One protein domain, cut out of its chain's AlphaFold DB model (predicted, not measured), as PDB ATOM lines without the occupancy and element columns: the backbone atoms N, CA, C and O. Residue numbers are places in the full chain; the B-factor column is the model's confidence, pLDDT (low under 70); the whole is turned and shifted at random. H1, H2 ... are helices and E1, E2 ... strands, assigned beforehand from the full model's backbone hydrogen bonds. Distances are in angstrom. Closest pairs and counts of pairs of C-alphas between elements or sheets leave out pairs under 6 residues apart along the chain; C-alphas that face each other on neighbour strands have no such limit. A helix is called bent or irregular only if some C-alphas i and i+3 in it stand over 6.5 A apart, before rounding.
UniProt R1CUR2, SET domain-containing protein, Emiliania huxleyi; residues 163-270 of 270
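Overview. This is residues 163 to 270 of the 270 residues of the protein "SET domain-containing protein" of Emiliania huxleyi (UniProt R1CUR2). A loop-rich domain has the hairpin E1-E2 on one side, H2 and H3 meeting at their ends in a corner, and H1 away from the other helices. Its 108 printed residues, under half in named elements, run E1, E2 (antiparallel), H1, H2, H3, H4, mixed in class. It is compact: radius of gyration of the C-alphas 14.2 A, spans 44 by 32 by 28 A.

Along the chain. E1, residues 169 to 174, 16.1 A, begins at C-alpha (373.989, 240.251, 175.863); E2 is 177 to 182, 16.4 A. H1 is 205 to 211, H2 227 to 238, 17.1 A, H3 248 to 257, 14.2 A. H4, 264 to 267, is only just irregular, 6.50 A between its end C-alphas.

Arrangement. In the E1-E2 hairpin, N 172 and O 179 are 2.9 A apart, within hydrogen-bond range. H2 touches H3 with residues 237 to 238 alone, closest C-alphas His 238 and Ala 248, 4.9 A, only just about perpendicular at 73 degrees. Every O i to N i+4 pair is within hydrogen-bond range in H3, 7 of 8 in H2, 2 of 3 in H1; H4 is too short.

Size, cuts and confidence. The printed part has no cut. Links E2 to H1 and H1 to H2 are long. Residues 199, 201 to 203 and 264 to 270 have pLDDT under 70.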
ATOM      1  N   HIS A 163     367.578 233.306 171.967       93.69
ATOM      2  CA  HIS A 163     368.848 233.023 171.327       93.69
ATOM      3  C   HIS A 163     369.180 234.015 170.209       93.69
ATOM      4  O   HIS A 163     368.352 234.298 169.351       93.69
ATOM      5  N   SER A 164     370.450 234.406 170.115       94.31
ATOM      6  CA  SER A 164     371.043 234.905 168.868       94.31
ATOM      7  C   SER A 164     372.491 234.430 168.753       94.31
ATOM      8  O   SER A 164     373.237 234.446 169.737       94.31
ATOM      9  N   CYS A 165     372.926 234.042 167.548       93.06
ATOM     10  CA  CYS A 165     374.343 233.760 167.278       93.06
ATOM     11  C   CYS A 165     375.186 235.048 167.176       93.06
ATOM     12  O   CYS A 165     376.418 234.990 167.185       93.06
ATOM     13  N   LEU A 166     374.540 236.211 167.072       93.75
ATOM     14  CA  LEU A 166     375.145 237.533 167.227       93.75
ATOM     15  C   LEU A 166     374.376 238.287 168.323       93.75
ATOM     16  O   LEU A 166     373.512 239.109 168.015       93.75
ATOM     17  N   PRO A 167     374.587 237.924 169.596       96.38
ATOM     18  CA  PRO A 167     373.788 238.457 170.686       96.38
ATOM     19  C   PRO A 167     374.228 239.866 171.086       96.38
ATOM     20  O   PRO A 167     375.393 240.233 170.911       96.38
ATOM     21  N   ASN A 168     373.319 240.608 171.717       97.44
ATOM     22  CA  ASN A 168     373.630 241.881 172.374       97.44
ATOM     23  C   ASN A 168     373.942 241.729 173.874       97.44
ATOM     24  O   ASN A 168     374.496 242.653 174.473       97.44
ATOM     25  N   CYS A 169     373.696 240.553 174.464       97.38
ATOM     26  CA  CYS A 169     373.989 240.251 175.863       97.38
ATOM     27  C   CYS A 169     374.780 238.944 176.054       97.38
ATOM     28  O   CYS A 169     374.828 238.054 175.202       97.38
ATOM     29  N   VAL A 170     375.386 238.805 177.236       93.94
ATOM     30  CA  VAL A 170     375.997 237.564 177.731       93.94
ATOM     31  C   VAL A 170     375.507 237.248 179.136       93.94
ATOM     32  O   VAL A 170     375.237 238.149 179.922       93.94
ATOM     33  N   MET A 171     375.437 235.955 179.457       89.56
ATOM     34  CA  MET A 171     375.083 235.483 180.793       89.56
ATOM     35  C   MET A 171     376.343 235.140 181.594       89.56
ATOM     36  O   MET A 171     377.136 234.278 181.181       89.56
ATOM     37  N   THR A 172     376.508 235.780 182.746       84.06
ATOM     38  CA  THR A 172     377.557 235.499 183.733       84.06
ATOM     39  C   THR A 172     376.931 234.958 185.014       84.06
ATOM     40  O   THR A 172     375.766 235.207 185.315       84.06
ATOM     41  N   ALA A 173     377.684 234.138 185.745       77.44
ATOM     42  CA  ALA A 173     377.221 233.539 186.989       77.44
ATOM     43  C   ALA A 173     378.112 233.997 188.144       77.44
ATOM     44  O   ALA A 173     379.333 233.903 188.065       77.44
ATOM     45  N   HIS A 174     377.494 234.428 189.237       75.56
ATOM     46  CA  HIS A 174     378.154 234.846 190.467       75.56
ATOM     47  C   HIS A 174     377.586 234.019 191.623       75.56
ATOM     48  O   HIS A 174     376.536 234.321 192.191       75.56
ATOM     49  N   GLY A 175     378.235 232.889 191.916       72.75
ATOM     50  CA  GLY A 175     377.707 231.897 192.851       72.75
ATOM     51  C   GLY A 175     376.376 231.306 192.366       72.75
ATOM     52  O   GLY A 175     376.358 230.476 191.457       72.75
ATOM     53  N   ARG A 176     375.267 231.718 192.993       72.50
ATOM     54  CA  ARG A 176     373.887 231.327 192.630       72.50
ATOM     55  C   ARG A 176     373.105 232.439 191.927       72.50
ATOM     56  O   ARG A 176     371.905 232.298 191.745       72.50
ATOM     57  N   HIS A 177     373.755 233.542 191.581       77.50
ATOM     58  CA  HIS A 177     373.136 234.632 190.841       77.50
ATOM     59  C   HIS A 177     373.545 234.539 189.377       77.50
ATOM     60  O   HIS A 177     374.704 234.247 189.074       77.50
ATOM     61  N   LEU A 178     372.595 234.778 188.477       84.44
ATOM     62  CA  LEU A 178     372.883 235.033 187.073       84.44
ATOM     63  C   LEU A 178     372.767 236.529 186.813       84.44
ATOM     64  O   LEU A 178     371.844 237.168 187.308       84.44
ATOM     65  N   ALA A 179     373.695 237.062 186.030       88.44
ATOM     66  CA  ALA A 179     373.631 238.416 185.516       88.44
ATOM     67  C   ALA A 179     373.603 238.370 183.985       88.44
ATOM     68  O   ALA A 179     374.418 237.693 183.350       88.44
ATOM     69  N   LEU A 180     372.648 239.094 183.405       92.31
ATOM     70  CA  LEU A 180     372.588 239.363 181.977       92.31
ATOM     71  C   LEU A 180     373.268 240.704 181.722       92.31
ATOM     72  O   LEU A 180     372.856 241.730 182.257       92.31
ATOM     73  N   GLU A 181     374.321 240.697 180.917       94.00
ATOM     74  CA  GLU A 181     375.173 241.868 180.736       94.00
ATOM     75  C   GLU A 181     375.318 242.203 179.257       94.00
ATOM     76  O   GLU A 181     375.681 241.345 178.450       94.00
ATOM     77  N   SER A 182     375.064 243.462 178.903       96.44
ATOM     78  CA  SER A 182     375.179 243.945 177.528       96.44
ATOM     79  C   SER A 182     376.628 243.901 177.037       96.44
ATOM     80  O   SER A 182     377.553 244.307 177.746       96.44
ATOM     81  N   ILE A 183     376.824 243.479 175.791       96.19
ATOM     82  CA  ILE A 183     378.114 243.484 175.084       96.19
ATOM     83  C   ILE A 183     378.121 244.395 173.850       96.19
ATOM     84  O   ILE A 183     379.182 244.624 173.265       96.19
ATOM     85  N   SER A 184     376.968 244.971 173.512       93.50
ATOM     86  CA  SER A 184     376.776 246.020 172.513       93.50
ATOM     87  C   SER A 184     375.822 247.097 173.052       93.50
ATOM     88  O   SER A 184     375.140 246.859 174.050       93.50
ATOM     89  N   PRO A 185     375.758 248.287 172.427       95.00
ATOM     90  CA  PRO A 185     374.659 249.222 172.654       95.00
ATOM     91  C   PRO A 185     373.312 248.550 172.364       95.00
ATOM     92  O   PRO A 185     373.232 247.734 171.449       95.00
ATOM     93  N   ILE A 186     372.285 248.900 173.140       96.75
ATOM     94  CA  ILE A 186     370.934 248.338 173.025       96.75
ATOM     95  C   ILE A 186     369.949 249.497 172.929       96.75
ATOM     96  O   ILE A 186     369.924 250.381 173.791       96.75
ATOM     97  N   SER A 187     369.152 249.512 171.867       96.81
ATOM     98  CA  SER A 187     368.133 250.537 171.652       96.81
ATOM     99  C   SER A 187     366.850 250.218 172.419       96.81
ATOM    100  O   SER A 187     366.532 249.065 172.705       96.81
ATOM    101  N   ARG A 188     366.048 251.242 172.738       96.44
ATOM    102  CA  ARG A 188     364.733 251.015 173.354       96.44
ATOM    103  C   ARG A 188     363.855 250.177 172.418       96.44
ATOM    104  O   ARG A 188     363.627 250.573 171.280       96.44
ATOM    105  N   GLY A 189     363.310 249.080 172.942       96.38
ATOM    106  CA  GLY A 189     362.467 248.149 172.185       96.38
ATOM    107  C   GLY A 189     363.247 247.089 171.407       96.38
ATOM    108  O   GLY A 189     362.624 246.242 170.779       96.38
ATOM    109  N   GLU A 190     364.582 247.116 171.455       96.31
ATOM    110  CA  GLU A 190     365.415 246.032 170.944       96.31
ATOM    111  C   GLU A 190     365.325 244.817 171.877       96.31
ATOM    112  O   GLU A 190     365.356 244.950 173.102       96.31
ATOM    113  N   GLU A 191     365.194 243.630 171.293       96.94
ATOM    114  CA  GLU A 191     365.136 242.382 172.042       96.94
ATOM    115  C   GLU A 191     366.492 242.052 172.672       96.94
ATOM    116  O   GLU A 191     367.536 242.121 172.021       96.94
ATOM    117  N   LEU A 192     366.481 241.645 173.940       97.19
ATOM    118  CA  LEU A 192     367.670 241.133 174.612       97.19
ATOM    119  C   LEU A 192     367.884 239.675 174.213       97.19
ATOM    120  O   LEU A 192     366.995 238.844 174.387       97.19
ATOM    121  N   THR A 193     369.077 239.349 173.727       96.94
ATOM    122  CA  THR A 193     369.422 237.987 173.303       96.94
ATOM    123  C   THR A 193     370.779 237.564 173.845       96.94
ATOM    124  O   THR A 193     371.678 238.388 174.024       96.94
ATOM    125  N   TYR A 194     370.959 236.263 174.084       94.69
ATOM    126  CA  TYR A 194     372.274 235.684 174.370       94.69
ATOM    127  C   TYR A 194     372.532 234.442 173.515       94.69
ATOM    128  O   TYR A 194     371.615 233.780 173.036       94.69
ATOM    129  N   CYS A 195     373.803 234.094 173.313       92.69
ATOM    130  CA  CYS A 195     374.144 232.901 172.542       92.69
ATOM    131  C   CYS A 195     374.084 231.647 173.428       92.69
ATOM    132  O   CYS A 195     374.883 231.478 174.352       92.69
ATOM    133  N   TYR A 196     373.132 230.763 173.129       90.00
ATOM    134  CA  TYR A 196     372.926 229.497 173.853       90.00
ATOM    135  C   TYR A 196     374.027 228.471 173.563       90.00
ATOM    136  O   TYR A 196     374.332 227.614 174.392       90.00
ATOM    137  N   VAL A 197     374.612 228.553 172.368       86.56
ATOM    138  CA  VAL A 197     375.501 227.532 171.815       86.56
ATOM    139  C   VAL A 197     376.959 227.975 171.904       86.56
ATOM    140  O   VAL A 197     377.278 229.156 172.041       86.56
ATOM    141  N   ARG A 198     377.875 227.006 171.864       82.12
ATOM    142  CA  ARG A 198     379.324 227.272 171.874       82.12
ATOM    143  C   ARG A 198     379.922 227.371 170.481       82.12
ATOM    144  O   ARG A 198     380.965 227.982 170.331       82.12
ATOM    145  N   SER A 199     379.297 226.755 169.491       69.50
ATOM    146  CA  SER A 199     379.692 226.877 168.098       69.50
ATOM    147  C   SER A 199     378.447 227.190 167.297       69.50
ATOM    148  O   SER A 199     377.399 226.595 167.521       69.50
ATOM    149  N   PHE A 200     378.567 228.148 166.394       71.31
ATOM    150  CA  PHE A 200     377.554 228.476 165.397       71.31
ATOM    151  C   PHE A 200     378.060 228.136 163.987       71.31
ATOM    152  O   PHE A 200     377.490 228.580 162.996       71.31
ATOM    153  N   GLU A 201     379.117 227.316 163.886       64.31
ATOM    154  CA  GLU A 201     379.674 226.840 162.611       64.31
ATOM    155  C   GLU A 201     378.691 225.938 161.850       64.31
ATOM    156  O   GLU A 201     378.699 225.913 160.623       64.31
ATOM    157  N   ALA A 202     377.800 225.239 162.562       59.75
ATOM    158  CA  ALA A 202     376.730 224.436 161.968       59.75
ATOM    159  C   ALA A 202     375.412 225.218 161.756       59.75
ATOM    160  O   ALA A 202     374.398 224.624 161.374       59.75
ATOM    161  N   GLY A 203     375.416 226.540 161.978       68.69
ATOM    162  CA  GLY A 203     374.257 227.414 161.795       68.69
ATOM    163  C   GLY A 203     373.056 227.019 162.663       68.69
ATOM    164  O   GLY A 203     373.205 226.582 163.803       68.69
ATOM    165  N   SER A 204     371.849 227.143 162.108       71.00
ATOM    166  CA  SER A 204     370.569 226.913 162.799       71.00
ATOM    167  C   SER A 204     370.370 225.476 163.312       71.00
ATOM    168  O   SER A 204     369.496 225.238 164.142       71.00
ATOM    169  N   LYS A 205     371.202 224.508 162.897       73.12
ATOM    170  CA  LYS A 205     371.130 223.117 163.390       73.12
ATOM    171  C   LYS A 205     371.417 222.995 164.887       73.12
ATOM    172  O   LYS A 205     370.793 222.183 165.561       73.12
ATOM    173  N   GLU A 206     372.314 223.828 165.412       78.88
ATOM    174  CA  GLU A 206     372.706 223.812 166.831       78.88
ATOM    175  C   GLU A 206     371.567 224.252 167.760       78.88
ATOM    176  O   GLU A 206     371.572 223.923 168.943       78.88
ATOM    177  N   THR A 207     370.576 224.978 167.229       81.19
ATOM    178  CA  THR A 207     369.376 225.395 167.971       81.19
ATOM    179  C   THR A 207     368.195 224.448 167.758       81.19
ATOM    180  O   THR A 207     367.449 224.166 168.701       81.19
ATOM    181  N   LEU A 208     368.082 223.865 166.561       80.38
ATOM    182  CA  LEU A 208     366.978 222.980 166.200       80.38
ATOM    183  C   LEU A 208     366.944 221.692 167.030       80.38
ATOM    184  O   LEU A 208     365.872 221.258 167.452       80.38
ATOM    185  N   ASP A 209     368.097 221.078 167.297       76.44
ATOM    186  CA  ASP A 209     368.143 219.802 168.021       76.44
ATOM    187  C   ASP A 209     367.855 219.931 169.533       76.44
ATOM    188  O   ASP A 209     367.177 219.055 170.089       76.44
ATOM    189  N   PRO A 210     368.338 220.963 170.253       76.94
ATOM    190  CA  PRO A 210     368.066 221.089 171.688       76.94
ATOM    191  C   PRO A 210     366.839 221.920 172.042       76.94
ATOM    192  O   PRO A 210     366.226 221.650 173.077       76.94
ATOM    193  N   TRP A 211     366.442 222.861 171.185       83.69
ATOM    194  CA  TRP A 211     365.338 223.782 171.470       83.69
ATOM    195  C   TRP A 211     364.207 223.750 170.437       83.69
ATOM    196  O   TRP A 211     363.170 224.360 170.670       83.69
ATOM    197  N   GLY A 212     364.358 223.025 169.325       84.00
ATOM    198  CA  GLY A 212     363.263 222.811 168.377       84.00
ATOM    199  C   GLY A 212     362.969 223.985 167.440       84.00
ATOM    200  O   GLY A 212     361.947 223.943 166.758       84.00
ATOM    201  N   PHE A 213     363.841 224.996 167.365       86.94
ATOM    202  CA  PHE A 213     363.697 226.140 166.456       86.94
ATOM    203  C   PHE A 213     364.936 226.333 165.577       86.94
ATOM    204  O   PHE A 213     366.048 225.990 165.970       86.94
ATOM    205  N   GLU A 214     364.747 226.905 164.389       89.38
ATOM    206  CA  GLU A 214     365.847 227.337 163.527       89.38
ATOM    207  C   GLU A 214     366.173 228.805 163.816       89.38
ATOM    208  O   GLU A 214     365.308 229.668 163.707       89.38
ATOM    209  N   CYS A 215     367.419 229.097 164.193       90.75
ATOM    210  CA  CYS A 215     367.882 230.474 164.365       90.75
ATOM    211  C   CYS A 215     367.878 231.241 163.030       90.75
ATOM    212  O   CYS A 215     368.493 230.792 162.060       90.75
ATOM    213  N   ASP A 216     367.257 232.418 163.011       92.19
ATOM    214  CA  ASP A 216     367.137 233.328 161.864       92.19
ATOM    215  C   ASP A 216     367.850 234.677 162.091       92.19
ATOM    216  O   ASP A 216     367.675 235.623 161.322       92.19
ATOM    217  N   CYS A 217     368.695 234.773 163.126       92.38
ATOM    218  CA  CYS A 217     369.425 236.003 163.434       92.38
ATOM    219  C   CYS A 217     370.297 236.471 162.253       92.38
ATOM    220  O   CYS A 217     370.689 235.679 161.394       92.38
ATOM    221  N   VAL A 218     370.714 237.742 162.261       92.00
ATOM    222  CA  VAL A 218     371.500 238.361 161.170       92.00
ATOM    223  C   VAL A 218     372.758 237.580 160.767       92.00
ATOM    224  O   VAL A 218     373.149 237.611 159.601       92.00
ATOM    225  N   ARG A 219     373.379 236.846 161.706       92.00
ATOM    226  CA  ARG A 219     374.501 235.946 161.401       92.00
ATOM    227  C   ARG A 219     374.037 234.743 160.582       92.00
ATOM    228  O   ARG A 219     374.644 234.445 159.562       92.00
ATOM    229  N   CYS A 220     372.992 234.050 161.030       90.31
ATOM    230  CA  CYS A 220     372.472 232.850 160.372       90.31
ATOM    231  C   CYS A 220     371.813 233.169 159.025       90.31
ATOM    232  O   CYS A 220     371.967 232.399 158.082       90.31
ATOM    233  N   ALA A 221     371.148 234.319 158.914       90.38
ATOM    234  CA  ALA A 221     370.555 234.801 157.670       90.38
ATOM    235  C   ALA A 221     371.595 235.328 156.661       90.38
ATOM    236  O   ALA A 221     371.275 235.508 155.488       90.38
ATOM    237  N   GLY A 222     372.834 235.594 157.094       89.25
ATOM    238  CA  GLY A 222     373.873 236.175 156.239       89.25
ATOM    239  C   GLY A 222     373.603 237.634 155.856       89.25
ATOM    240  O   GLY A 222     374.062 238.092 154.814       89.25
ATOM    241  N   THR A 223     372.853 238.366 156.683       92.00
ATOM    242  CA  THR A 223     372.384 239.735 156.405       92.00
ATOM    243  C   THR A 223     373.063 240.788 157.281       92.00
ATOM    244  O   THR A 223     372.514 241.871 157.488       92.00
ATOM    245  N   HIS A 224     374.235 240.484 157.847       92.00
ATOM    246  CA  HIS A 224     374.974 241.452 158.654       92.00
ATOM    247  C   HIS A 224     375.330 242.694 157.807       92.00
ATOM    248  O   HIS A 224     375.864 242.519 156.709       92.00
ATOM    249  N   PRO A 225     375.081 243.937 158.276       88.62
ATOM    250  CA  PRO A 225     375.290 245.148 157.469       88.62
ATOM    251  C   PRO A 225     376.726 245.328 156.966       88.62
ATOM    252  O   PRO A 225     376.943 245.790 155.851       88.62
ATOM    253  N   GLU A 226     377.702 244.922 157.776       89.31
ATOM    254  CA  GLU A 226     379.135 244.953 157.444       89.31
ATOM    255  C   GLU A 226     379.627 243.622 156.839       89.31
ATOM    256  O   GLU A 226     380.823 243.344 156.793       89.31
ATOM    257  N   GLY A 227     378.706 242.745 156.427       90.56
ATOM    258  CA  GLY A 227     379.023 241.430 155.880       90.56
ATOM    259  C   GLY A 227     379.844 240.557 156.835       90.56
ATOM    260  O   GLY A 227     379.682 240.613 158.058       90.56
ATOM    261  N   GLY A 228     380.720 239.730 156.257       88.44
ATOM    262  CA  GLY A 228     381.595 238.823 157.006       88.44
ATOM    263  C   GLY A 228     382.601 239.544 157.906       88.44
ATOM    264  O   GLY A 228     382.845 239.081 159.015       88.44
ATOM    265  N   GLU A 229     383.109 240.706 157.487       91.50
ATOM    266  CA  GLU A 229     384.110 241.471 158.245       91.50
ATOM    267  C   GLU A 229     383.572 241.916 159.612       91.50
ATOM    268  O   GLU A 229     384.252 241.767 160.629       91.50
ATOM    269  N   GLY A 230     382.317 242.377 159.675       91.81
ATOM    270  CA  GLY A 230     381.693 242.750 160.948       91.81
ATOM    271  C   GLY A 230     381.492 241.562 161.895       91.81
ATOM    272  O   GLY A 230     381.700 241.674 163.106       91.81
ATOM    273  N   LEU A 231     381.150 240.388 161.352       92.00
ATOM    274  CA  LEU A 231     381.026 239.157 162.140       92.00
ATOM    275  C   LEU A 231     382.386 238.684 162.673       92.00
ATOM    276  O   LEU A 231     382.477 238.245 163.821       92.00
ATOM    277  N   GLU A 232     383.441 238.797 161.866       93.25
ATOM    278  CA  GLU A 232     384.814 238.489 162.272       93.25
ATOM    279  C   GLU A 232     385.315 239.453 163.350       93.25
ATOM    280  O   GLU A 232     385.906 239.012 164.337       93.25
ATOM    281  N   ALA A 233     385.025 240.750 163.221       94.38
ATOM    282  CA  ALA A 233     385.363 241.751 164.228       94.38
ATOM    283  C   ALA A 233     384.643 241.485 165.561       94.38
ATOM    284  O   ALA A 233     385.261 241.548 166.631       94.38
ATOM    285  N   PHE A 234     383.353 241.133 165.513       94.88
ATOM    286  CA  PHE A 234     382.605 240.721 166.698       94.88
ATOM    287  C   PHE A 234     383.223 239.479 167.348       94.88
ATOM    288  O   PHE A 234     383.470 239.470 168.556       94.88
ATOM    289  N   ASP A 235     383.516 238.445 166.558       93.94
ATOM    290  CA  ASP A 235     384.110 237.200 167.044       93.94
ATOM    291  C   ASP A 235     385.490 237.433 167.663       93.94
ATOM    292  O   ASP A 235     385.761 236.937 168.755       93.94
ATOM    293  N   ALA A 236     386.346 238.224 167.017       93.94
ATOM    294  CA  ALA A 236     387.664 238.576 167.537       93.94
ATOM    295  C   ALA A 236     387.574 239.269 168.904       93.94
ATOM    296  O   ALA A 236     388.436 239.082 169.765       93.94
ATOM    297  N   LYS A 237     386.510 240.048 169.123       95.81
ATOM    298  CA  LYS A 237     386.280 240.771 170.372       95.81
ATOM    299  C   LYS A 237     385.603 239.922 171.448       95.81
ATOM    300  O   LYS A 237     385.913 240.112 172.619       95.81
ATOM    301  N   HIS A 238     384.683 239.024 171.094       95.19
ATOM    302  CA  HIS A 238     383.763 238.394 172.052       95.19
ATOM    303  C   HIS A 238     383.833 236.866 172.121       95.19
ATOM    304  O   HIS A 238     383.255 236.278 173.036       95.19
ATOM    305  N   LYS A 239     384.538 236.189 171.213       93.56
ATOM    306  CA  LYS A 239     384.613 234.725 171.199       93.56
ATOM    307  C   LYS A 239     385.725 234.220 172.119       93.56
ATOM    308  O   LYS A 239     386.892 234.572 171.978       93.56
ATOM    309  N   CYS A 240     385.375 233.356 173.069       92.75
ATOM    310  CA  CYS A 240     386.355 232.625 173.868       92.75
ATOM    311  C   CYS A 240     387.043 231.542 173.022       92.75
ATOM    312  O   CYS A 240     386.476 231.034 172.058       92.75
ATOM    313  N   THR A 241     388.206 231.064 173.465       91.00
ATOM    314  CA  THR A 241     388.912 229.903 172.883       91.00
ATOM    315  C   THR A 241     388.088 228.606 172.824       91.00
ATOM    316  O   THR A 241     388.442 227.698 172.083       91.00
ATOM    317  N   CYS A 242     386.984 228.500 173.575       89.25
ATOM    318  CA  CYS A 242     386.042 227.375 173.503       89.25
ATOM    319  C   CYS A 242     384.837 227.624 172.573       89.25
ATOM    320  O   CYS A 242     383.902 226.827 172.576       89.25
ATOM    321  N   GLY A 243     384.822 228.755 171.861       90.25
ATOM    322  CA  GLY A 243     383.764 229.184 170.942       90.25
ATOM    323  C   GLY A 243     382.616 229.977 171.582       90.25
ATOM    324  O   GLY A 243     381.906 230.700 170.887       90.25
ATOM    325  N   LYS A 244     382.445 229.925 172.910       91.12
ATOM    326  CA  LYS A 244     381.372 230.668 173.596       91.12
ATOM    327  C   LYS A 244     381.542 232.186 173.429       91.12
ATOM    328  O   LYS A 244     382.643 232.704 173.629       91.12
ATOM    329  N   ILE A 245     380.438 232.888 173.174       93.50
ATOM    330  CA  ILE A 245     380.379 234.353 173.237       93.50
ATOM    331  C   ILE A 245     380.406 234.818 174.699       93.50
ATOM    332  O   ILE A 245     379.617 234.368 175.535       93.50
ATOM    333  N   VAL A 246     381.350 235.701 175.013       93.00
ATOM    334  CA  VAL A 246     381.622 236.239 176.349       93.00
ATOM    335  C   VAL A 246     381.918 237.741 176.279       93.00
ATOM    336  O   VAL A 246     382.017 238.343 175.207       93.00
ATOM    337  N   LYS A 247     382.083 238.378 177.442       93.88
ATOM    338  CA  LYS A 247     382.563 239.763 177.507       93.88
ATOM    339  C   LYS A 247     383.920 239.910 176.824       93.88
ATOM    340  O   LYS A 247     384.761 239.016 176.913       93.88
ATOM    341  N   ALA A 248     384.182 241.090 176.265       94.06
ATOM    342  CA  ALA A 248     385.452 241.374 175.599       94.06
ATOM    343  C   ALA A 248     386.674 241.182 176.511       94.06
ATOM    344  O   ALA A 248     387.706 240.659 176.098       94.06
ATOM    345  N   THR A 249     386.542 241.538 177.792       92.81
ATOM    346  CA  THR A 249     387.585 241.309 178.799       92.81
ATOM    347  C   THR A 249     387.888 239.824 178.988       92.81
ATOM    348  O   THR A 249     389.053 239.443 179.055       92.81
ATOM    349  N   MET A 250     386.858 238.976 179.014       91.56
ATOM    350  CA  MET A 250     386.994 237.525 179.152       91.56
ATOM    351  C   MET A 250     387.598 236.886 177.904       91.56
ATOM    352  O   MET A 250     388.486 236.044 178.027       91.56
ATOM    353  N   ALA A 251     387.138 237.291 176.716       93.00
ATOM    354  CA  ALA A 251     387.664 236.805 175.443       93.00
ATOM    355  C   ALA A 251     389.160 237.125 175.315       93.00
ATOM    356  O   ALA A 251     389.957 236.228 175.042       93.00
ATOM    357  N   ARG A 252     389.556 238.365 175.637       94.00
ATOM    358  CA  ARG A 252     390.961 238.791 175.662       94.00
ATOM    359  C   ARG A 252     391.810 237.937 176.606       94.00
ATOM    360  O   ARG A 252     392.826 237.397 176.184       94.00
ATOM    361  N   VAL A 253     391.378 237.755 177.856       91.69
ATOM    362  CA  VAL A 253     392.115 236.933 178.839       91.69
ATOM    363  C   VAL A 253     392.211 235.469 178.387       91.69
ATOM    364  O   VAL A 253     393.234 234.811 178.591       91.69
ATOM    365  N   ALA A 254     391.159 234.932 177.763       91.69
ATOM    366  CA  ALA A 254     391.176 233.579 177.220       91.69
ATOM    367  C   ALA A 254     392.178 233.434 176.062       91.69
ATOM    368  O   ALA A 254     392.908 232.443 176.018       91.69
ATOM    369  N   ALA A 255     392.246 234.426 175.170       92.06
ATOM    370  CA  ALA A 255     393.199 234.467 174.065       92.06
ATOM    371  C   ALA A 255     394.649 234.587 174.567       92.06
ATOM    372  O   ALA A 255     395.488 233.769 174.201       92.06
ATOM    373  N   GLU A 256     394.926 235.530 175.474       93.62
ATOM    374  CA  GLU A 256     396.257 235.747 176.065       93.62
ATOM    375  C   GLU A 256     396.765 234.511 176.825       93.62
ATOM    376  O   GLU A 256     397.947 234.176 176.772       93.62
ATOM    377  N   SER A 257     395.874 233.811 177.534       91.75
ATOM    378  CA  SER A 257     396.243 232.634 178.329       91.75
ATOM    379  C   SER A 257     396.182 231.306 177.570       91.75
ATOM    380  O   SER A 257     396.546 230.276 178.145       91.75
ATOM    381  N   GLY A 258     395.672 231.300 176.332       91.31
ATOM    382  CA  GLY A 258     395.429 230.091 175.537       91.31
ATOM    383  C   GLY A 258     394.445 229.098 176.174       91.31
ATOM    384  O   GLY A 258     394.410 227.931 175.790       91.31
ATOM    385  N   ARG A 259     393.666 229.517 177.179       88.50
ATOM    386  CA  ARG A 259     392.765 228.649 177.957       88.50
ATOM    387  C   ARG A 259     391.364 229.235 178.030       88.50
ATOM    388  O   ARG A 259     391.188 230.448 178.061       88.50
ATOM    389  N   CYS A 260     390.356 228.367 178.085       87.50
ATOM    390  CA  CYS A 260     388.979 228.794 178.321       87.50
ATOM    391  C   CYS A 260     388.869 229.468 179.695       87.50
ATOM    392  O   CYS A 260     389.386 228.945 180.680       87.50
ATOM    393  N   ARG A 261     388.189 230.617 179.746       80.62
ATOM    394  CA  ARG A 261     387.923 231.384 180.975       80.62
ATOM    395  C   ARG A 261     386.461 231.808 181.099       80.62
ATOM    396  O   ARG A 261     386.133 232.710 181.860       80.62
ATOM    397  N   CYS A 262     385.562 231.136 180.375       83.06
ATOM    398  CA  CYS A 262     384.121 231.423 180.377       83.06
ATOM    399  C   CYS A 262     383.468 231.347 181.764       83.06
ATOM    400  O   CYS A 262     382.384 231.894 181.949       83.06
ATOM    401  N   HIS A 263     384.106 230.647 182.702       76.00
ATOM    402  CA  HIS A 263     383.616 230.418 184.059       76.00
ATOM    403  C   HIS A 263     384.609 230.906 185.129       76.00
ATOM    404  O   HIS A 263     384.378 230.713 186.317       76.00
ATOM    405  N   ALA A 264     385.700 231.564 184.720       64.75
ATOM    406  CA  ALA A 264     386.799 231.949 185.605       64.75
ATOM    407  C   ALA A 264     386.445 233.076 186.585       64.75
ATOM    408  O   ALA A 264     387.153 233.279 187.562       64.75
ATOM    409  N   HIS A 265     385.359 233.814 186.334       54.22
ATOM    410  CA  HIS A 265     384.859 234.861 187.231       54.22
ATOM    411  C   HIS A 265     383.936 234.332 188.335       54.22
ATOM    412  O   HIS A 265     383.507 235.105 189.186       54.22
ATOM    413  N   ASN A 266     383.680 233.020 188.386       50.44
ATOM    414  CA  ASN A 266     382.908 232.407 189.468       50.44
ATOM    415  C   ASN A 266     383.707 232.302 190.790       50.44
ATOM    416  O   ASN A 266     383.220 231.687 191.735       50.44
ATOM    417  N   THR A 267     384.927 232.855 190.859       40.81
ATOM    418  CA  THR A 267     385.863 232.723 191.992       40.81
ATOM    419  C   THR A 267     386.114 234.012 192.772       40.81
ATOM    420  O   THR A 267     387.122 234.095 193.467       40.81
ATOM    421  N   THR A 268     385.260 235.031 192.703       32.75
ATOM    422  CA  THR A 268     385.311 236.082 193.736       32.75
ATOM    423  C   THR A 268     384.562 235.600 194.973       32.75
ATOM    424  O   THR A 268     383.400 235.933 195.191       32.75
ATOM    425  N   SER A 269     385.235 234.746 195.744       31.31
ATOM    426  CA  SER A 269     385.012 234.552 197.172       31.31
ATOM    427  C   SER A 269     385.990 235.464 197.920       31.31
ATOM    428  O   SER A 269     387.204 235.310 197.773       31.31
ATOM    429  N   GLY A 270     385.456 236.402 198.706       30.23
ATOM    430  CA  GLY A 270     386.218 237.280 199.599       30.23
ATOM    431  C   GLY A 270     385.788 238.726 199.505       30.23
ATOM    432  O   GLY A 270     386.443 239.452 198.729       30.23
TER     433      GLY A 270